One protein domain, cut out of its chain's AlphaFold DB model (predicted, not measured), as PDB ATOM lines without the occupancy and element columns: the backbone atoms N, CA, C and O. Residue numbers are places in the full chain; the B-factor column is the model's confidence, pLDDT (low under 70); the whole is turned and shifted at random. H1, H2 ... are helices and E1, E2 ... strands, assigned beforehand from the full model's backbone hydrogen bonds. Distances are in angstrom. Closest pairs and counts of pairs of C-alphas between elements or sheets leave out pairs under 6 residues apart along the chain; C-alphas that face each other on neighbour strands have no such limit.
ATOM      1  N   ALA A 282     254.563 235.295 419.785       91.25
ATOM      2  CA  ALA A 282     255.535 235.669 418.770       91.25
ATOM      3  C   ALA A 282     256.174 236.971 419.268       91.25
ATOM      4  O   ALA A 282     255.507 238.006 419.329       91.25
ATOM      5  N   LEU A 283     257.411 236.880 419.748       91.62
ATOM      6  CA  LEU A 283     258.156 238.016 420.281       91.62
ATOM      7  C   LEU A 283     259.006 238.637 419.168       91.62
ATOM      8  O   LEU A 283     259.481 237.919 418.291       91.62
ATOM      9  N   LEU A 284     259.197 239.954 419.219       89.44
ATOM     10  CA  LEU A 284     260.123 240.638 418.315       89.44
ATOM     11  C   LEU A 284     261.568 240.137 418.528       89.44
ATOM     12  O   LEU A 284     261.918 239.854 419.683       89.44
ATOM     13  N   PRO A 285     262.411 240.068 417.480       87.75
ATOM     14  CA  PRO A 285     263.763 239.515 417.593       87.75
ATOM     15  C   PRO A 285     264.616 240.215 418.658       87.75
ATOM     16  O   PRO A 285     265.230 239.557 419.495       87.75
ATOM     17  N   GLU A 286     264.570 241.548 418.733       85.62
ATOM     18  CA  GLU A 286     265.295 242.328 419.742       85.62
ATOM     19  C   GLU A 286     264.831 242.033 421.178       85.62
ATOM     20  O   GLU A 286     265.633 242.033 422.115       85.62
ATOM     21  N   ILE A 287     263.547 241.711 421.357       90.31
ATOM     22  CA  ILE A 287     262.954 241.395 422.660       90.31
ATOM     23  C   ILE A 287     263.315 239.968 423.084       90.31
ATOM     24  O   ILE A 287     263.637 239.739 424.251       90.31
ATOM     25  N   VAL A 288     263.311 239.009 422.150       90.81
ATOM     26  CA  VAL A 288     263.808 237.643 422.400       90.81
ATOM     27  C   VAL A 288     265.284 237.674 422.747       90.81
ATOM     28  O   VAL A 288     265.686 237.081 423.745       90.81
ATOM     29  N   ALA A 289     266.088 238.391 421.967       85.94
ATOM     30  CA  ALA A 289     267.516 238.491 422.195       85.94
ATOM     31  C   ALA A 289     267.831 239.075 423.578       85.94
ATOM     32  O   ALA A 289     268.697 238.554 424.283       85.94
ATOM     33  N   GLN A 290     267.091 240.101 424.007       86.69
ATOM     34  CA  GLN A 290     267.212 240.654 425.353       86.69
ATOM     35  C   GLN A 290     266.759 239.666 426.436       86.69
ATOM     36  O   GLN A 290     267.443 239.527 427.449       86.69
ATOM     37  N   LEU A 291     265.642 238.956 426.241       91.19
ATOM     38  CA  LEU A 291     265.196 237.912 427.168       91.19
ATOM     39  C   LEU A 291     266.269 236.834 427.338       91.19
ATOM     40  O   LEU A 291     266.583 236.470 428.467       91.19
ATOM     41  N   LEU A 292     266.839 236.345 426.237       88.06
ATOM     42  CA  LEU A 292     267.885 235.327 426.255       88.06
ATOM     43  C   LEU A 292     269.136 235.823 426.983       88.06
ATOM     44  O   LEU A 292     269.681 235.079 427.789       88.06
ATOM     45  N   LEU A 293     269.541 237.083 426.791       82.94
ATOM     46  CA  LEU A 293     270.635 237.687 427.562       82.94
ATOM     47  C   LEU A 293     270.314 237.770 429.059       82.94
ATOM     48  O   LEU A 293     271.162 237.473 429.892       82.94
ATOM     49  N   LEU A 294     269.094 238.159 429.429       85.50
ATOM     50  CA  LEU A 294     268.692 238.212 430.835       85.50
ATOM     51  C   LEU A 294     268.662 236.812 431.463       85.50
ATOM     52  O   LEU A 294     269.105 236.633 432.596       85.50
ATOM     53  N   LEU A 295     268.160 235.818 430.730       87.44
ATOM     54  CA  LEU A 295     268.152 234.427 431.167       87.44
ATOM     55  C   LEU A 295     269.574 233.884 431.298       87.44
ATOM     56  O   LEU A 295     269.873 233.287 432.324       87.44
ATOM     57  N   ASP A 296     270.457 234.138 430.333       79.12
ATOM     58  CA  ASP A 296     271.863 233.731 430.405       79.12
ATOM     59  C   ASP A 296     272.562 234.360 431.618       79.12
ATOM     60  O   ASP A 296     273.211 233.663 432.394       79.12
ATOM     61  N   ALA A 297     272.325 235.650 431.881       77.50
ATOM     62  CA  ALA A 297     272.841 236.323 433.071       77.50
ATOM     63  C   ALA A 297     272.358 235.670 434.385       77.50
ATOM     64  O   ALA A 297     273.130 235.550 435.337       77.50
ATOM     65  N   ILE A 298     271.090 235.245 434.454       81.50
ATOM     66  CA  ILE A 298     270.509 234.593 435.644       81.50
ATOM     67  C   ILE A 298     270.995 233.152 435.798       81.50
ATOM     68  O   ILE A 298     271.261 232.716 436.917       81.50
ATOM     69  N   LEU A 299     271.050 232.402 434.700       78.56
ATOM     70  CA  LEU A 299     271.382 230.979 434.691       78.56
ATOM     71  C   LEU A 299     272.892 230.748 434.802       78.56
ATOM     72  O   LEU A 299     273.312 229.704 435.300       78.56
ATOM     73  N   ARG A 490     245.404 248.002 419.100       82.00
ATOM     74  CA  ARG A 490     246.214 246.809 419.359       82.00
ATOM     75  C   ARG A 490     245.383 245.713 420.013       82.00
ATOM     76  O   ARG A 490     244.556 245.945 420.899       82.00
ATOM     77  N   THR A 491     245.665 244.474 419.636       86.94
ATOM     78  CA  THR A 491     245.061 243.307 420.283       86.94
ATOM     79  C   THR A 491     245.558 243.163 421.724       86.94
ATOM     80  O   THR A 491     246.634 243.644 422.088       86.94
ATOM     81  N   ARG A 492     244.818 242.425 422.562       87.38
ATOM     82  CA  ARG A 492     245.277 242.082 423.921       87.38
ATOM     83  C   ARG A 492     246.654 241.409 423.910       87.38
ATOM     84  O   ARG A 492     247.473 241.707 424.772       87.38
ATOM     85  N   GLY A 493     246.903 240.529 422.937       89.69
ATOM     86  CA  GLY A 493     248.182 239.837 422.796       89.69
ATOM     87  C   GLY A 493     249.336 240.791 422.478       89.69
ATOM     88  O   GLY A 493     250.401 240.677 423.075       89.69
ATOM     89  N   GLN A 494     249.114 241.775 421.603       88.38
ATOM     90  CA  GLN A 494     250.097 242.826 421.307       88.38
ATOM     91  C   GLN A 494     250.366 243.714 422.528       88.38
ATOM     92  O   GLN A 494     251.515 243.993 422.843       88.38
ATOM     93  N   LYS A 495     249.329 244.098 423.283       87.62
ATOM     94  CA  LYS A 495     249.499 244.889 424.518       87.62
ATOM     95  C   LYS A 495     250.304 244.136 425.582       87.62
ATOM     96  O   LYS A 495     251.147 244.733 426.244       87.62
ATOM     97  N   LEU A 496     250.064 242.831 425.737       90.88
ATOM     98  CA  LEU A 496     250.839 241.977 426.644       90.88
ATOM     99  C   LEU A 496     252.289 241.807 426.185       90.88
ATOM    100  O   LEU A 496     253.181 241.824 427.025       90.88
ATOM    101  N   HIS A 497     252.523 241.674 424.879       93.75
ATOM    102  CA  HIS A 497     253.872 241.674 424.319       93.75
ATOM    103  C   HIS A 497     254.613 242.967 424.689       93.75
ATOM    104  O   HIS A 497     255.722 242.914 425.209       93.75
ATOM    105  N   ASP A 498     253.992 244.125 424.464       87.88
ATOM    106  CA  ASP A 498     254.608 245.430 424.727       87.88
ATOM    107  C   ASP A 498     254.919 245.608 426.220       87.88
ATOM    108  O   ASP A 498     256.007 246.042 426.589       87.88
ATOM    109  N   ALA A 499     253.997 245.196 427.095       87.25
ATOM    110  CA  ALA A 499     254.229 245.187 428.536       87.25
ATOM    111  C   ALA A 499     255.384 244.251 428.935       87.25
ATOM    112  O   ALA A 499     256.164 244.577 429.826       87.25
ATOM    113  N   PHE A 500     255.516 243.100 428.272       92.94
ATOM    114  CA  PHE A 500     256.617 242.173 428.507       92.94
ATOM    115  C   PHE A 500     257.963 242.759 428.062       92.94
ATOM    116  O   PHE A 500     258.909 242.738 428.843       92.94
ATOM    117  N   ALA A 501     258.029 243.377 426.881       87.56
ATOM    118  CA  ALA A 501     259.206 244.114 426.418       87.56
ATOM    119  C   ALA A 501     259.638 245.195 427.426       87.56
ATOM    120  O   ALA A 501     260.812 245.300 427.775       87.56
ATOM    121  N   MET A 502     258.679 245.940 427.981       82.31
ATOM    122  CA  MET A 502     258.945 246.947 429.013       82.31
ATOM    123  C   MET A 502     259.533 246.349 430.299       82.31
ATOM    124  O   MET A 502     260.430 246.944 430.897       82.31
ATOM    125  N   ILE A 503     259.056 245.173 430.725       87.62
ATOM    126  CA  ILE A 503     259.605 244.454 431.886       87.62
ATOM    127  C   ILE A 503     261.062 244.057 431.631       87.62
ATOM    128  O   ILE A 503     261.901 244.238 432.513       87.62
ATOM    129  N   LEU A 504     261.376 243.555 430.434       87.00
ATOM    130  CA  LEU A 504     262.736 243.152 430.070       87.00
ATOM    131  C   LEU A 504     263.683 244.355 429.992       87.00
ATOM    132  O   LEU A 504     264.775 244.296 430.555       87.00
ATOM    133  N   ASN A 505     263.239 245.479 429.425       78.62
ATOM    134  CA  ASN A 505     264.004 246.730 429.434       78.62
ATOM    135  C   ASN A 505     264.291 247.222 430.859       78.62
ATOM    136  O   ASN A 505     265.424 247.589 431.178       78.62
ATOM    137  N   ALA A 506     263.292 247.190 431.744       77.88
ATOM    138  CA  ALA A 506     263.476 247.562 433.144       77.88
ATOM    139  C   ALA A 506     264.439 246.610 433.878       77.88
ATOM    140  O   ALA A 506     265.252 247.063 434.685       77.88
ATOM    141  N   ALA A 507     264.374 245.307 433.586       82.50
ATOM    142  CA  ALA A 507     265.277 244.309 434.149       82.50
ATOM    143  C   ALA A 507     266.724 244.510 433.670       82.50
ATOM    144  O   ALA A 507     267.636 244.520 434.494       82.50
ATOM    145  N   ALA A 508     266.935 244.757 432.375       76.62
ATOM    146  CA  ALA A 508     268.261 245.005 431.804       76.62
ATOM    147  C   ALA A 508     268.917 246.284 432.352       76.62
ATOM    148  O   ALA A 508     270.134 246.338 432.513       76.62
ATOM    149  N   ALA A 509     268.116 247.299 432.684       71.50
ATOM    150  CA  ALA A 509     268.588 248.541 433.298       71.50
ATOM    151  C   ALA A 509     268.783 248.449 434.827       71.50
ATOM    152  O   ALA A 509     269.254 249.408 435.448       71.50
ATOM    153  N   SER A 510     268.397 247.337 435.458       76.00
ATOM    154  CA  SER A 510     268.446 247.176 436.909       76.00
ATOM    155  C   SER A 510     269.859 246.877 437.403       76.00
ATOM    156  O   SER A 510     270.518 245.952 436.936       76.00
ATOM    157  N   THR A 511     270.291 247.573 438.455       71.00
ATOM    158  CA  THR A 511     271.545 247.260 439.164       71.00
ATOM    159  C   THR A 511     271.479 245.952 439.956       71.00
ATOM    160  O   THR A 511     272.493 245.518 440.491       71.00
ATOM    161  N   LEU A 512     270.289 245.354 440.090       77.81
ATOM    162  CA  LEU A 512     270.088 244.056 440.740       77.81
ATOM    163  C   LEU A 512     270.279 242.879 439.772       77.81
ATOM    164  O   LEU A 512     270.244 241.731 440.208       77.81
ATOM    165  N   MET A 513     270.441 243.150 438.474       76.50
ATOM    166  CA  MET A 513     270.622 242.115 437.466       76.50
ATOM    167  C   MET A 513     272.074 241.598 437.467       76.50
ATOM    168  O   MET A 513     272.996 242.419 437.512       76.50
ATOM    169  N   PRO A 514     272.313 240.271 437.407       71.69
ATOM    170  CA  PRO A 514     273.660 239.727 437.245       71.69
ATOM    171  C   PRO A 514     274.340 240.221 435.959       71.69
ATOM    172  O   PRO A 514     273.679 240.560 434.977       71.69
ATOM    173  N   THR A 515     275.672 240.249 435.961       69.12
ATOM    174  CA  THR A 515     276.475 240.680 434.811       69.12
ATOM    175  C   THR A 515     276.901 239.499 433.941       69.12
ATOM    176  O   THR A 515     277.155 238.400 434.434       69.12
ATOM    177  N   ILE A 516     277.053 239.749 432.640       57.88
ATOM    178  CA  ILE A 516     277.681 238.828 431.688       57.88
ATOM    179  C   ILE A 516     279.069 239.382 431.377       57.88
ATOM    180  O   ILE A 516     279.213 240.502 430.893       57.88
ATOM    181  N   GLY A 517     280.118 238.624 431.706       54.19
ATOM    182  CA  GLY A 517     281.500 239.044 431.430       54.19
ATOM    183  C   GLY A 517     281.930 240.341 432.134       54.19
ATOM    184  O   GLY A 517     282.822 241.025 431.646       54.19
ATOM    185  N   GLY A 518     281.300 240.692 433.262       55.91
ATOM    186  CA  GLY A 518     281.589 241.919 434.015       55.91
ATOM    187  C   GLY A 518     280.829 243.165 433.544       55.91
ATOM    188  O   GLY A 518     281.012 244.230 434.129       55.91
ATOM    189  N   ALA A 519     279.955 243.042 432.542       58.91
ATOM    190  CA  ALA A 519     279.095 244.117 432.054       58.91
ATOM    191  C   ALA A 519     277.602 243.772 432.239       58.91
ATOM    192  O   ALA A 519     277.249 242.592 432.323       58.91
ATOM    193  N   PRO A 520     276.702 244.772 432.306       66.88
ATOM    194  CA  PRO A 520     275.263 244.528 432.220       66.88
ATOM    195  C   PRO A 520     274.910 243.720 430.958       66.88
ATOM    196  O   PRO A 520     275.623 243.852 429.956       66.88
ATOM    197  N   PRO A 521     273.827 242.923 430.967       70.94
ATOM    198  CA  PRO A 521     273.359 242.187 429.791       70.94
ATOM    199  C   PRO A 521     273.026 243.174 428.663       70.94
ATOM    200  O   PRO A 521     271.969 243.804 428.648       70.94
ATOM    201  N   THR A 522     273.984 243.355 427.754       70.81
ATOM    202  CA  THR A 522     273.976 244.404 426.730       70.81
ATOM    203  C   THR A 522     273.696 243.774 425.377       70.81
ATOM    204  O   THR A 522     274.443 242.901 424.935       70.81
ATOM    205  N   LEU A 523     272.635 244.230 424.711       75.75
ATOM    206  CA  LEU A 523     272.336 243.823 423.344       75.75
ATOM    207  C   LEU A 523     273.344 244.473 422.388       75.75
ATOM    208  O   LEU A 523     273.461 245.699 422.347       75.75
ATOM    209  N   VAL A 524     274.061 243.654 421.618       72.75
ATOM    210  CA  VAL A 524     274.994 244.123 420.586       72.75
ATOM    211  C   VAL A 524     274.343 243.948 419.223       72.75
ATOM    212  O   VAL A 524     273.944 242.844 418.858       72.75
ATOM    213  N   VAL A 525     274.260 245.047 418.480       74.00
ATOM    214  CA  VAL A 525     273.680 245.094 417.140       74.00
ATOM    215  C   VAL A 525     274.724 245.624 416.164       74.00
ATOM    216  O   VAL A 525     275.406 246.608 416.458       74.00
ATOM    217  N   THR A 526     274.856 244.974 415.012       69.50
ATOM    218  CA  THR A 526     275.767 245.365 413.935       69.50
ATOM    219  C   THR A 526     274.967 245.846 412.729       69.50
ATOM    220  O   THR A 526     273.988 245.228 412.334       69.50
ATOM    221  N   ALA A 527     275.366 246.966 412.136       75.12
ATOM    222  CA  ALA A 527     274.776 247.496 410.908       75.12
ATOM    223  C   ALA A 527     275.894 248.052 410.024       75.12
ATOM    224  O   ALA A 527     276.963 248.412 410.534       75.12
ATOM    225  N   THR A 528     275.667 248.140 408.713       72.56
ATOM    226  CA  THR A 528     276.653 248.773 407.832       72.56
ATOM    227  C   THR A 528     276.732 250.274 408.124       72.56
ATOM    228  O   THR A 528     275.767 250.904 408.566       72.56
ATOM    229  N   ALA A 529     277.896 250.881 407.880       65.19
ATOM    230  CA  ALA A 529     278.056 252.324 408.055       65.19
ATOM    231  C   ALA A 529     277.111 253.121 407.134       65.19
ATOM    232  O   ALA A 529     276.633 254.189 407.519       65.19
ATOM    233  N   THR A 530     276.814 252.591 405.945       71.44
ATOM    234  CA  THR A 530     275.872 253.184 404.989       71.44
ATOM    235  C   THR A 530     274.451 253.165 405.540       71.44
ATOM    236  O   THR A 530     273.843 254.226 405.644       71.44
ATOM    237  N   ASP A 531     273.964 252.010 405.995       72.56
ATOM    238  CA  ASP A 531     272.609 251.883 406.546       72.56
ATOM    239  C   ASP A 531     272.451 252.786 407.776       72.56
ATOM    240  O   ASP A 531     271.548 253.619 407.854       72.56
ATOM    241  N   ASN A 532     273.419 252.737 408.700       71.19
ATOM    242  CA  ASN A 532     273.402 253.564 409.905       71.19
ATOM    243  C   ASN A 532     273.433 255.078 409.616       71.19
ATOM    244  O   ASN A 532     272.872 255.849 410.389       71.19
ATOM    245  N   THR A 533     274.100 255.526 408.546       71.56
ATOM    246  CA  THR A 533     274.122 256.956 408.173       71.56
ATOM    247  C   THR A 533     272.861 257.396 407.441       71.56
ATOM    248  O   THR A 533     272.462 258.549 407.578       71.56
ATOM    249  N   GLN A 534     272.223 256.495 406.695       71.94
ATOM    250  CA  GLN A 534     270.961 256.768 406.008       71.94
ATOM    251  C   GLN A 534     269.745 256.653 406.936       71.94
ATOM    252  O   GLN A 534     268.688 257.191 406.620       71.94
ATOM    253  N   GLY A 535     269.882 255.974 408.082       67.12
ATOM    254  CA  GLY A 535     268.767 255.704 408.993       67.12
ATOM    255  C   GLY A 535     267.767 254.684 408.435       67.12
ATOM    256  O   GLY A 535     266.698 254.488 409.007       67.12
ATOM    257  N   THR A 536     268.124 254.014 407.337       72.50
ATOM    258  CA  THR A 536     267.332 253.001 406.631       72.50
ATOM    259  C   THR A 536     268.173 251.750 406.387       72.50
ATOM    260  O   THR A 536     269.396 251.826 406.412       72.50
ATOM    261  N   GLY A 537     267.532 250.610 406.134       76.94
ATOM    262  CA  GLY A 537     268.201 249.318 405.956       76.94
ATOM    263  C   GLY A 537     268.021 248.416 407.175       76.94
ATOM    264  O   GLY A 537     267.053 248.548 407.930       76.94
ATOM    265  N   TRP A 538     268.963 247.503 407.382       78.12
ATOM    266  CA  TRP A 538     268.844 246.416 408.347       78.12
ATOM    267  C   TRP A 538     270.108 246.272 409.190       78.12
ATOM    268  O   TRP A 538     271.183 246.787 408.877       78.12
ATOM    269  N   ALA A 539     269.944 245.612 410.323       79.12
ATOM    270  CA  ALA A 539     270.993 245.331 411.278       79.12
ATOM    271  C   ALA A 539     270.897 243.867 411.713       79.12
ATOM    272  O   ALA A 539     269.855 243.241 411.557       79.12
ATOM    273  N   SER A 540     271.963 243.315 412.277       77.88
ATOM    274  CA  SER A 540     271.981 241.957 412.811       77.88
ATOM    275  C   SER A 540     272.235 241.981 414.311       77.88
ATOM    276  O   SER A 540     273.074 242.734 414.818       77.88
ATOM    277  N   ILE A 541     271.484 241.161 415.035       76.06
ATOM    278  CA  ILE A 541     271.670 240.948 416.463       76.06
ATOM    279  C   ILE A 541     272.780 239.915 416.663       76.06
ATOM    280  O   ILE A 541     272.657 238.776 416.232       76.06
ATOM    281  N   LEU A 542     273.850 240.270 417.375       69.50
ATOM    282  CA  LEU A 542     275.028 239.401 417.469       69.50
ATOM    283  C   LEU A 542     274.764 238.078 418.209       69.50
ATOM    284  O   LEU A 542     275.350 237.059 417.858       69.50
ATOM    285  N   ASN A 543     273.933 238.078 419.254       66.00
ATOM    286  CA  ASN A 543     273.737 236.890 420.092       66.00
ATOM    287  C   ASN A 543     272.751 235.871 419.508       66.00
ATOM    288  O   ASN A 543     272.807 234.711 419.906       66.00
ATOM    289  N   THR A 544     271.862 236.282 418.603       70.31
ATOM    290  CA  THR A 544     270.909 235.378 417.937       70.31
ATOM    291  C   THR A 544     271.196 235.202 416.448       70.31
ATOM    292  O   THR A 544     270.805 234.194 415.872       70.31
ATOM    293  N   GLY A 545     271.909 236.144 415.827       65.75
ATOM    294  CA  GLY A 545     272.108 236.219 414.380       65.75
ATOM    295  C   GLY A 545     270.916 236.819 413.631       65.75
ATOM    296  O   GLY A 545     271.013 237.023 412.422       65.75
ATOM    297  N   ASP A 546     269.817 237.134 414.326       75.69
ATOM    298  CA  ASP A 546     268.575 237.561 413.687       75.69
ATOM    299  C   ASP A 546     268.748 238.910 412.971       75.69
ATOM    300  O   ASP A 546     269.297 239.857 413.559       75.69
ATOM    301  N   PRO A 547     268.250 239.041 411.729       80.81
ATOM    302  CA  PRO A 547     268.146 240.329 411.070       80.81
ATOM    303  C   PRO A 547     266.994 241.135 411.686       80.81
ATOM    304  O   PRO A 547     265.896 240.625 411.900       80.81
ATOM    305  N   ILE A 548     267.236 242.414 411.956       82.19
ATOM    306  CA  ILE A 548     266.230 243.374 412.409       82.19
ATOM    307  C   ILE A 548     266.229 244.619 411.524       82.19
ATOM    308  O   ILE A 548     267.274 244.994 410.985       82.19
ATOM    309  N   PRO A 549     265.092 245.322 411.409       83.88
ATOM    310  CA  PRO A 549     265.069 246.621 410.755       83.88
ATOM    311  C   PRO A 549     266.000 247.582 411.503       83.88
ATOM    312  O   PRO A 549     266.036 247.587 412.741       83.88
ATOM    313  N   LEU A 550     266.716 248.448 410.785       83.00
ATOM    314  CA  LEU A 550     267.609 249.420 411.421       83.00
ATOM    315  C   LEU A 550     266.847 250.352 412.377       83.00
ATOM    316  O   LEU A 550     267.375 250.740 413.416       83.00
ATOM    317  N   SER A 551     265.579 250.651 412.090       79.25
ATOM    318  CA  SER A 551     264.708 251.409 412.995       79.25
ATOM    319  C   SER A 551     264.541 250.731 414.363       79.25
ATOM    320  O   SER A 551     264.611 251.410 415.388       79.25
ATOM    321  N   SER A 552     264.423 249.399 414.415       82.12
ATOM    322  CA  SER A 552     264.374 248.625 415.667       82.12
ATOM    323  C   SER A 552     265.706 248.683 416.427       82.12
ATOM    324  O   SER A 552     265.730 248.826 417.655       82.12
ATOM    325  N   ALA A 553     266.831 248.637 415.704       79.50
ATOM    326  CA  ALA A 553     268.166 248.785 416.281       79.50
ATOM    327  C   ALA A 553     268.367 250.178 416.906       79.50
ATOM    328  O   ALA A 553     268.795 250.303 418.058       79.50
ATOM    329  N   LEU A 554     267.999 251.231 416.170       75.12
ATOM    330  CA  LEU A 554     268.063 252.619 416.627       75.12
ATOM    331  C   LEU A 554     267.153 252.854 417.836       75.12
ATOM    332  O   LEU A 554     267.594 253.483 418.804       75.12
ATOM    333  N   GLN A 555     265.937 252.296 417.817       73.31
ATOM    334  CA  GLN A 555     264.993 252.342 418.935       73.31
ATOM    335  C   GLN A 555     265.599 251.716 420.196       73.31
ATOM    336  O   GLN A 555     265.594 252.340 421.256       73.31
ATOM    337  N   THR A 556     266.162 250.511 420.085       70.38
ATOM    338  CA  THR A 556     266.772 249.811 421.227       70.38
ATOM    339  C   THR A 556     267.933 250.621 421.810       70.38
ATOM    340  O   THR A 556     268.089 250.746 423.027       70.38
ATOM    341  N   GLY A 557     268.697 251.282 420.940       67.12
ATOM    342  CA  GLY A 557     269.750 252.207 421.333       67.12
ATOM    343  C   GLY A 557     269.268 253.536 421.946       67.12
ATOM    344  O   GLY A 557     270.082 254.259 422.522       67.12
ATOM    345  N   CYS A 558     267.991 253.920 421.829       64.94
ATOM    346  CA  CYS A 558     267.458 255.147 422.445       64.94
ATOM    347  C   CYS A 558     267.290 255.020 423.963       64.94
ATOM    348  O   CYS A 558     267.483 256.001 424.681       64.94
ATOM    349  N   ALA A 559     266.960 253.823 424.451       56.47
ATOM    350  CA  ALA A 559     266.711 253.565 425.868       56.47
ATOM    351  C   ALA A 559     267.976 253.155 426.653       56.47
ATOM    352  O   ALA A 559     267.997 253.281 427.882       56.47
ATOM    353  N   GLY A 560     269.028 252.691 425.963       58.41
ATOM    354  CA  GLY A 560     270.272 252.176 426.549       58.41
ATOM    355  C   GLY A 560     271.520 253.033 426.297       58.41
ATOM    356  O   GLY A 560     271.500 254.045 425.597       58.41
ATOM    357  N   GLY A 561     272.648 252.619 426.881       57.00
ATOM    358  CA  GLY A 561     273.959 253.171 426.535       57.00
ATOM    359  C   GLY A 561     274.457 252.588 425.220       57.00
ATOM    360  O   GLY A 561     274.655 251.383 425.131       57.00
ATOM    361  N   ILE A 562     274.680 253.430 424.210       57.12
ATOM    362  CA  ILE A 562     275.267 252.991 422.939       57.12
ATOM    363  C   ILE A 562     276.788 253.121 423.013       57.12
ATOM    364  O   ILE A 562     277.318 254.227 423.159       57.12
ATOM    365  N   GLN A 563     277.482 252.000 422.831       56.38
ATOM    366  CA  GLN A 563     278.903 251.976 422.500       56.38
ATOM    367  C   GLN A 563     279.045 251.744 420.995       56.38
ATOM    368  O   GLN A 563     278.617 250.717 420.476       56.38
ATOM    369  N   ARG A 564     279.603 252.724 420.279       58.41
ATOM    370  CA  ARG A 564     279.762 252.652 418.822       58.41
ATOM    371  C   ARG A 564     281.147 252.117 418.491       58.41
ATOM    372  O   ARG A 564     282.148 252.694 418.920       58.41
ATOM    373  N   ILE A 565     281.184 251.046 417.705       54.59
ATOM    374  CA  ILE A 565     282.408 250.452 417.173       54.59
ATOM    375  C   ILE A 565     282.307 250.522 415.654       54.59
ATOM    376  O   ILE A 565     281.453 249.875 415.056       54.59
ATOM    377  N   LEU A 566     283.145 251.351 415.039       55.09
ATOM    378  CA  LEU A 566     283.250 251.434 413.584       55.09
ATOM    379  C   LEU A 566     284.407 250.549 413.139       55.09
ATOM    380  O   LEU A 566     285.503 250.670 413.689       55.09
ATOM    381  N   PHE A 567     284.167 249.693 412.152       51.78
ATOM    382  CA  PHE A 567     285.205 248.896 411.507       51.78
ATOM    383  C   PHE A 567     285.643 249.562 410.200       51.78
ATOM    384  O   PHE A 567     284.824 250.149 409.492       51.78
ATOM    385  N   ASP A 568     286.934 249.491 409.886       58.53
ATOM    386  CA  ASP A 568     287.430 249.797 408.549       58.53
ATOM    387  C   ASP A 568     287.111 248.634 407.579       58.53
ATOM    388  O   ASP A 568     286.744 247.541 408.022       58.53
ATOM    389  N   PRO A 569     287.263 248.822 406.254       54.97
ATOM    390  CA  PRO A 569     287.010 247.761 405.272       54.97
ATOM    391  C   PRO A 569     287.878 246.501 405.431       54.97
ATOM    392  O   PRO A 569     287.581 245.483 404.817       54.97
ATOM    393  N   ASN A 570     288.944 246.549 406.241       57.06
ATOM    394  CA  ASN A 570     289.821 245.415 406.537       57.06
ATOM    395  C   ASN A 570     289.469 244.741 407.879       57.06
ATOM    396  O   ASN A 570     290.234 243.908 408.367       57.06
ATOM    397  N   GLY A 571     288.353 245.126 408.512       49.31
ATOM    398  CA  GLY A 571     287.877 244.563 409.776       49.31
ATOM    399  C   GLY A 571     288.592 245.087 411.026       49.31
ATOM    400  O   GLY A 571     288.403 244.538 412.112       49.31
ATOM    401  N   ARG A 572     289.409 246.147 410.930       49.47
ATOM    402  CA  ARG A 572     290.030 246.779 412.108       49.47
ATOM    403  C   ARG A 572     289.067 247.760 412.753       49.47
ATOM    404  O   ARG A 572     288.358 248.474 412.057       49.47
ATOM    405  N   ILE A 573     289.094 247.867 414.081       43.25
ATOM    406  CA  ILE A 573     288.341 248.907 414.797       43.25
ATOM    407  C   ILE A 573     288.931 250.276 414.426       43.25
ATOM    408  O   ILE A 573     290.019 250.636 414.871       43.25
ATOM    409  N   ALA A 574     288.208 251.029 413.601       49.56
ATOM    410  CA  ALA A 574     288.560 252.368 413.147       49.56
ATOM    411  C   ALA A 574     288.311 253.422 414.236       49.56
ATOM    412  O   ALA A 574     289.068 254.385 414.357       49.56
ATOM    413  N   SER A 575     287.268 253.238 415.052       43.81
ATOM    414  CA  SER A 575     287.012 254.091 416.216       43.81
ATOM    415  C   SER A 575     286.122 253.407 417.249       43.81
ATOM    416  O   SER A 575     285.153 252.736 416.883       43.81
ATOM    417  N   LEU A 576     286.414 253.656 418.528       38.97
ATOM    418  CA  LEU A 576     285.592 253.282 419.675       38.97
ATOM    419  C   LEU A 576     285.058 254.561 420.326       38.97
ATOM    420  O   LEU A 576     285.827 255.341 420.890       38.97
ATOM    421  N   GLY A 577     283.753 254.790 420.223       45.03
ATOM    422  CA  GLY A 577     283.089 255.957 420.792       45.03
ATOM    423  C   GLY A 577     282.102 255.566 421.886       45.03
ATOM    424  O   GLY A 577     281.286 254.664 421.699       45.03
ATOM    425  N   THR A 578     282.127 256.297 423.000       47.22
ATOM    426  CA  THR A 578     281.059 256.271 424.006       47.22
ATOM    427  C   THR A 578     280.356 257.621 423.969       47.22
ATOM    428  O   THR A 578     280.946 258.639 424.322       47.22
ATOM    429  N   SER A 579     279.097 257.652 423.539       49.25
ATOM    430  CA  SER A 579     278.263 258.847 423.672       49.25
ATOM    431  C   SER A 579     277.552 258.775 425.015       49.25
ATOM    432  O   SER A 579     276.767 257.850 425.229       49.25
ATOM    433  N   ALA A 580     277.747 259.734 425.917       54.09
ATOM    434  CA  ALA A 580     276.815 259.911 427.031       54.09
ATOM    435  C   ALA A 580     275.480 260.477 426.490       54.09
ATOM    436  O   ALA A 580     275.134 261.635 426.701       54.09
TER     437      ALA A 580
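Overview. This is residues 282 to 299 and 490 to 580 of the 647 residues of the protein "Uncharacterized protein DUF222" of Microbacterium ginsengiterrae (UniProt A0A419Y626). A small three-stranded sheet, E1, E2 and E3, lies between a pair of long, steeply tilted helices, H1 and H2, at one end and the two-stranded hairpin E4 and E5 at the other. H4 stands up from one face of the sheet, and the first part of H1 packs over that same face. The 109 printed residues include four named helices and five named strands, in the order H1 H2 E1 H3 E2 E3 H4 E4 E5, of mixed class; both sheets are antiparallel. The whole is compact, radius of gyration of the C-alphas 14.8 A, spanning 45 by 34 by 25 A.

Along the chain. The sheet has E1, residues 525 to 527, E2, 538 to 541, and E3, 547 to 549. H4 is 550 to 559, 15.1 A long, and H3 529 to 534. H1, 285 to 299, measures 20.6 A from C-alpha 285 at (263.763, 239.515, 417.593); H2, 492 to 508, measures 24.5 A. E4, 563 to 567, is 13.0 A; E5, 573 to 578, is 13.9 A and ends at (281.059, 256.271, 424.006).

Arrangement. Across the antiparallel neighbours E1 and E2, N 526 and O 540 are within hydrogen-bond range at 2.9 A; across the hairpin E2 and E3, N 539 and O 548 are within hydrogen-bond range at 2.8 A. H1 and H4 on one face make two layers, helices over a sheet; H4's height is 9.9 A. H3 only grazes the sheet with residues 531 to 533. H1 touches H2 at 48 degrees, a steep tilt, the same way; the C-alphas of Ile 287 and Ala 501 are closest, 6.0 A. E1 and E4 are near each other, with 5 pairs of C-alphas within 10 A. In the hairpin E4 and E5, N 564 and O 577 are 2.9 A apart, within hydrogen-bond range. Every O i to N i+4 pair is within hydrogen-bond range in H1, H2 and H3, and 5 of 6 in H4.

Size, cuts and confidence. Residues 300 to 489 are not printed; C-alphas 299 and 490 are 33.5 A apart across the cut. The link from H2 to E1 is long, 16 residues. Mean pLDDT of the printed part is 72.9; residues under 70 include 515 to 520 and 557 to 580.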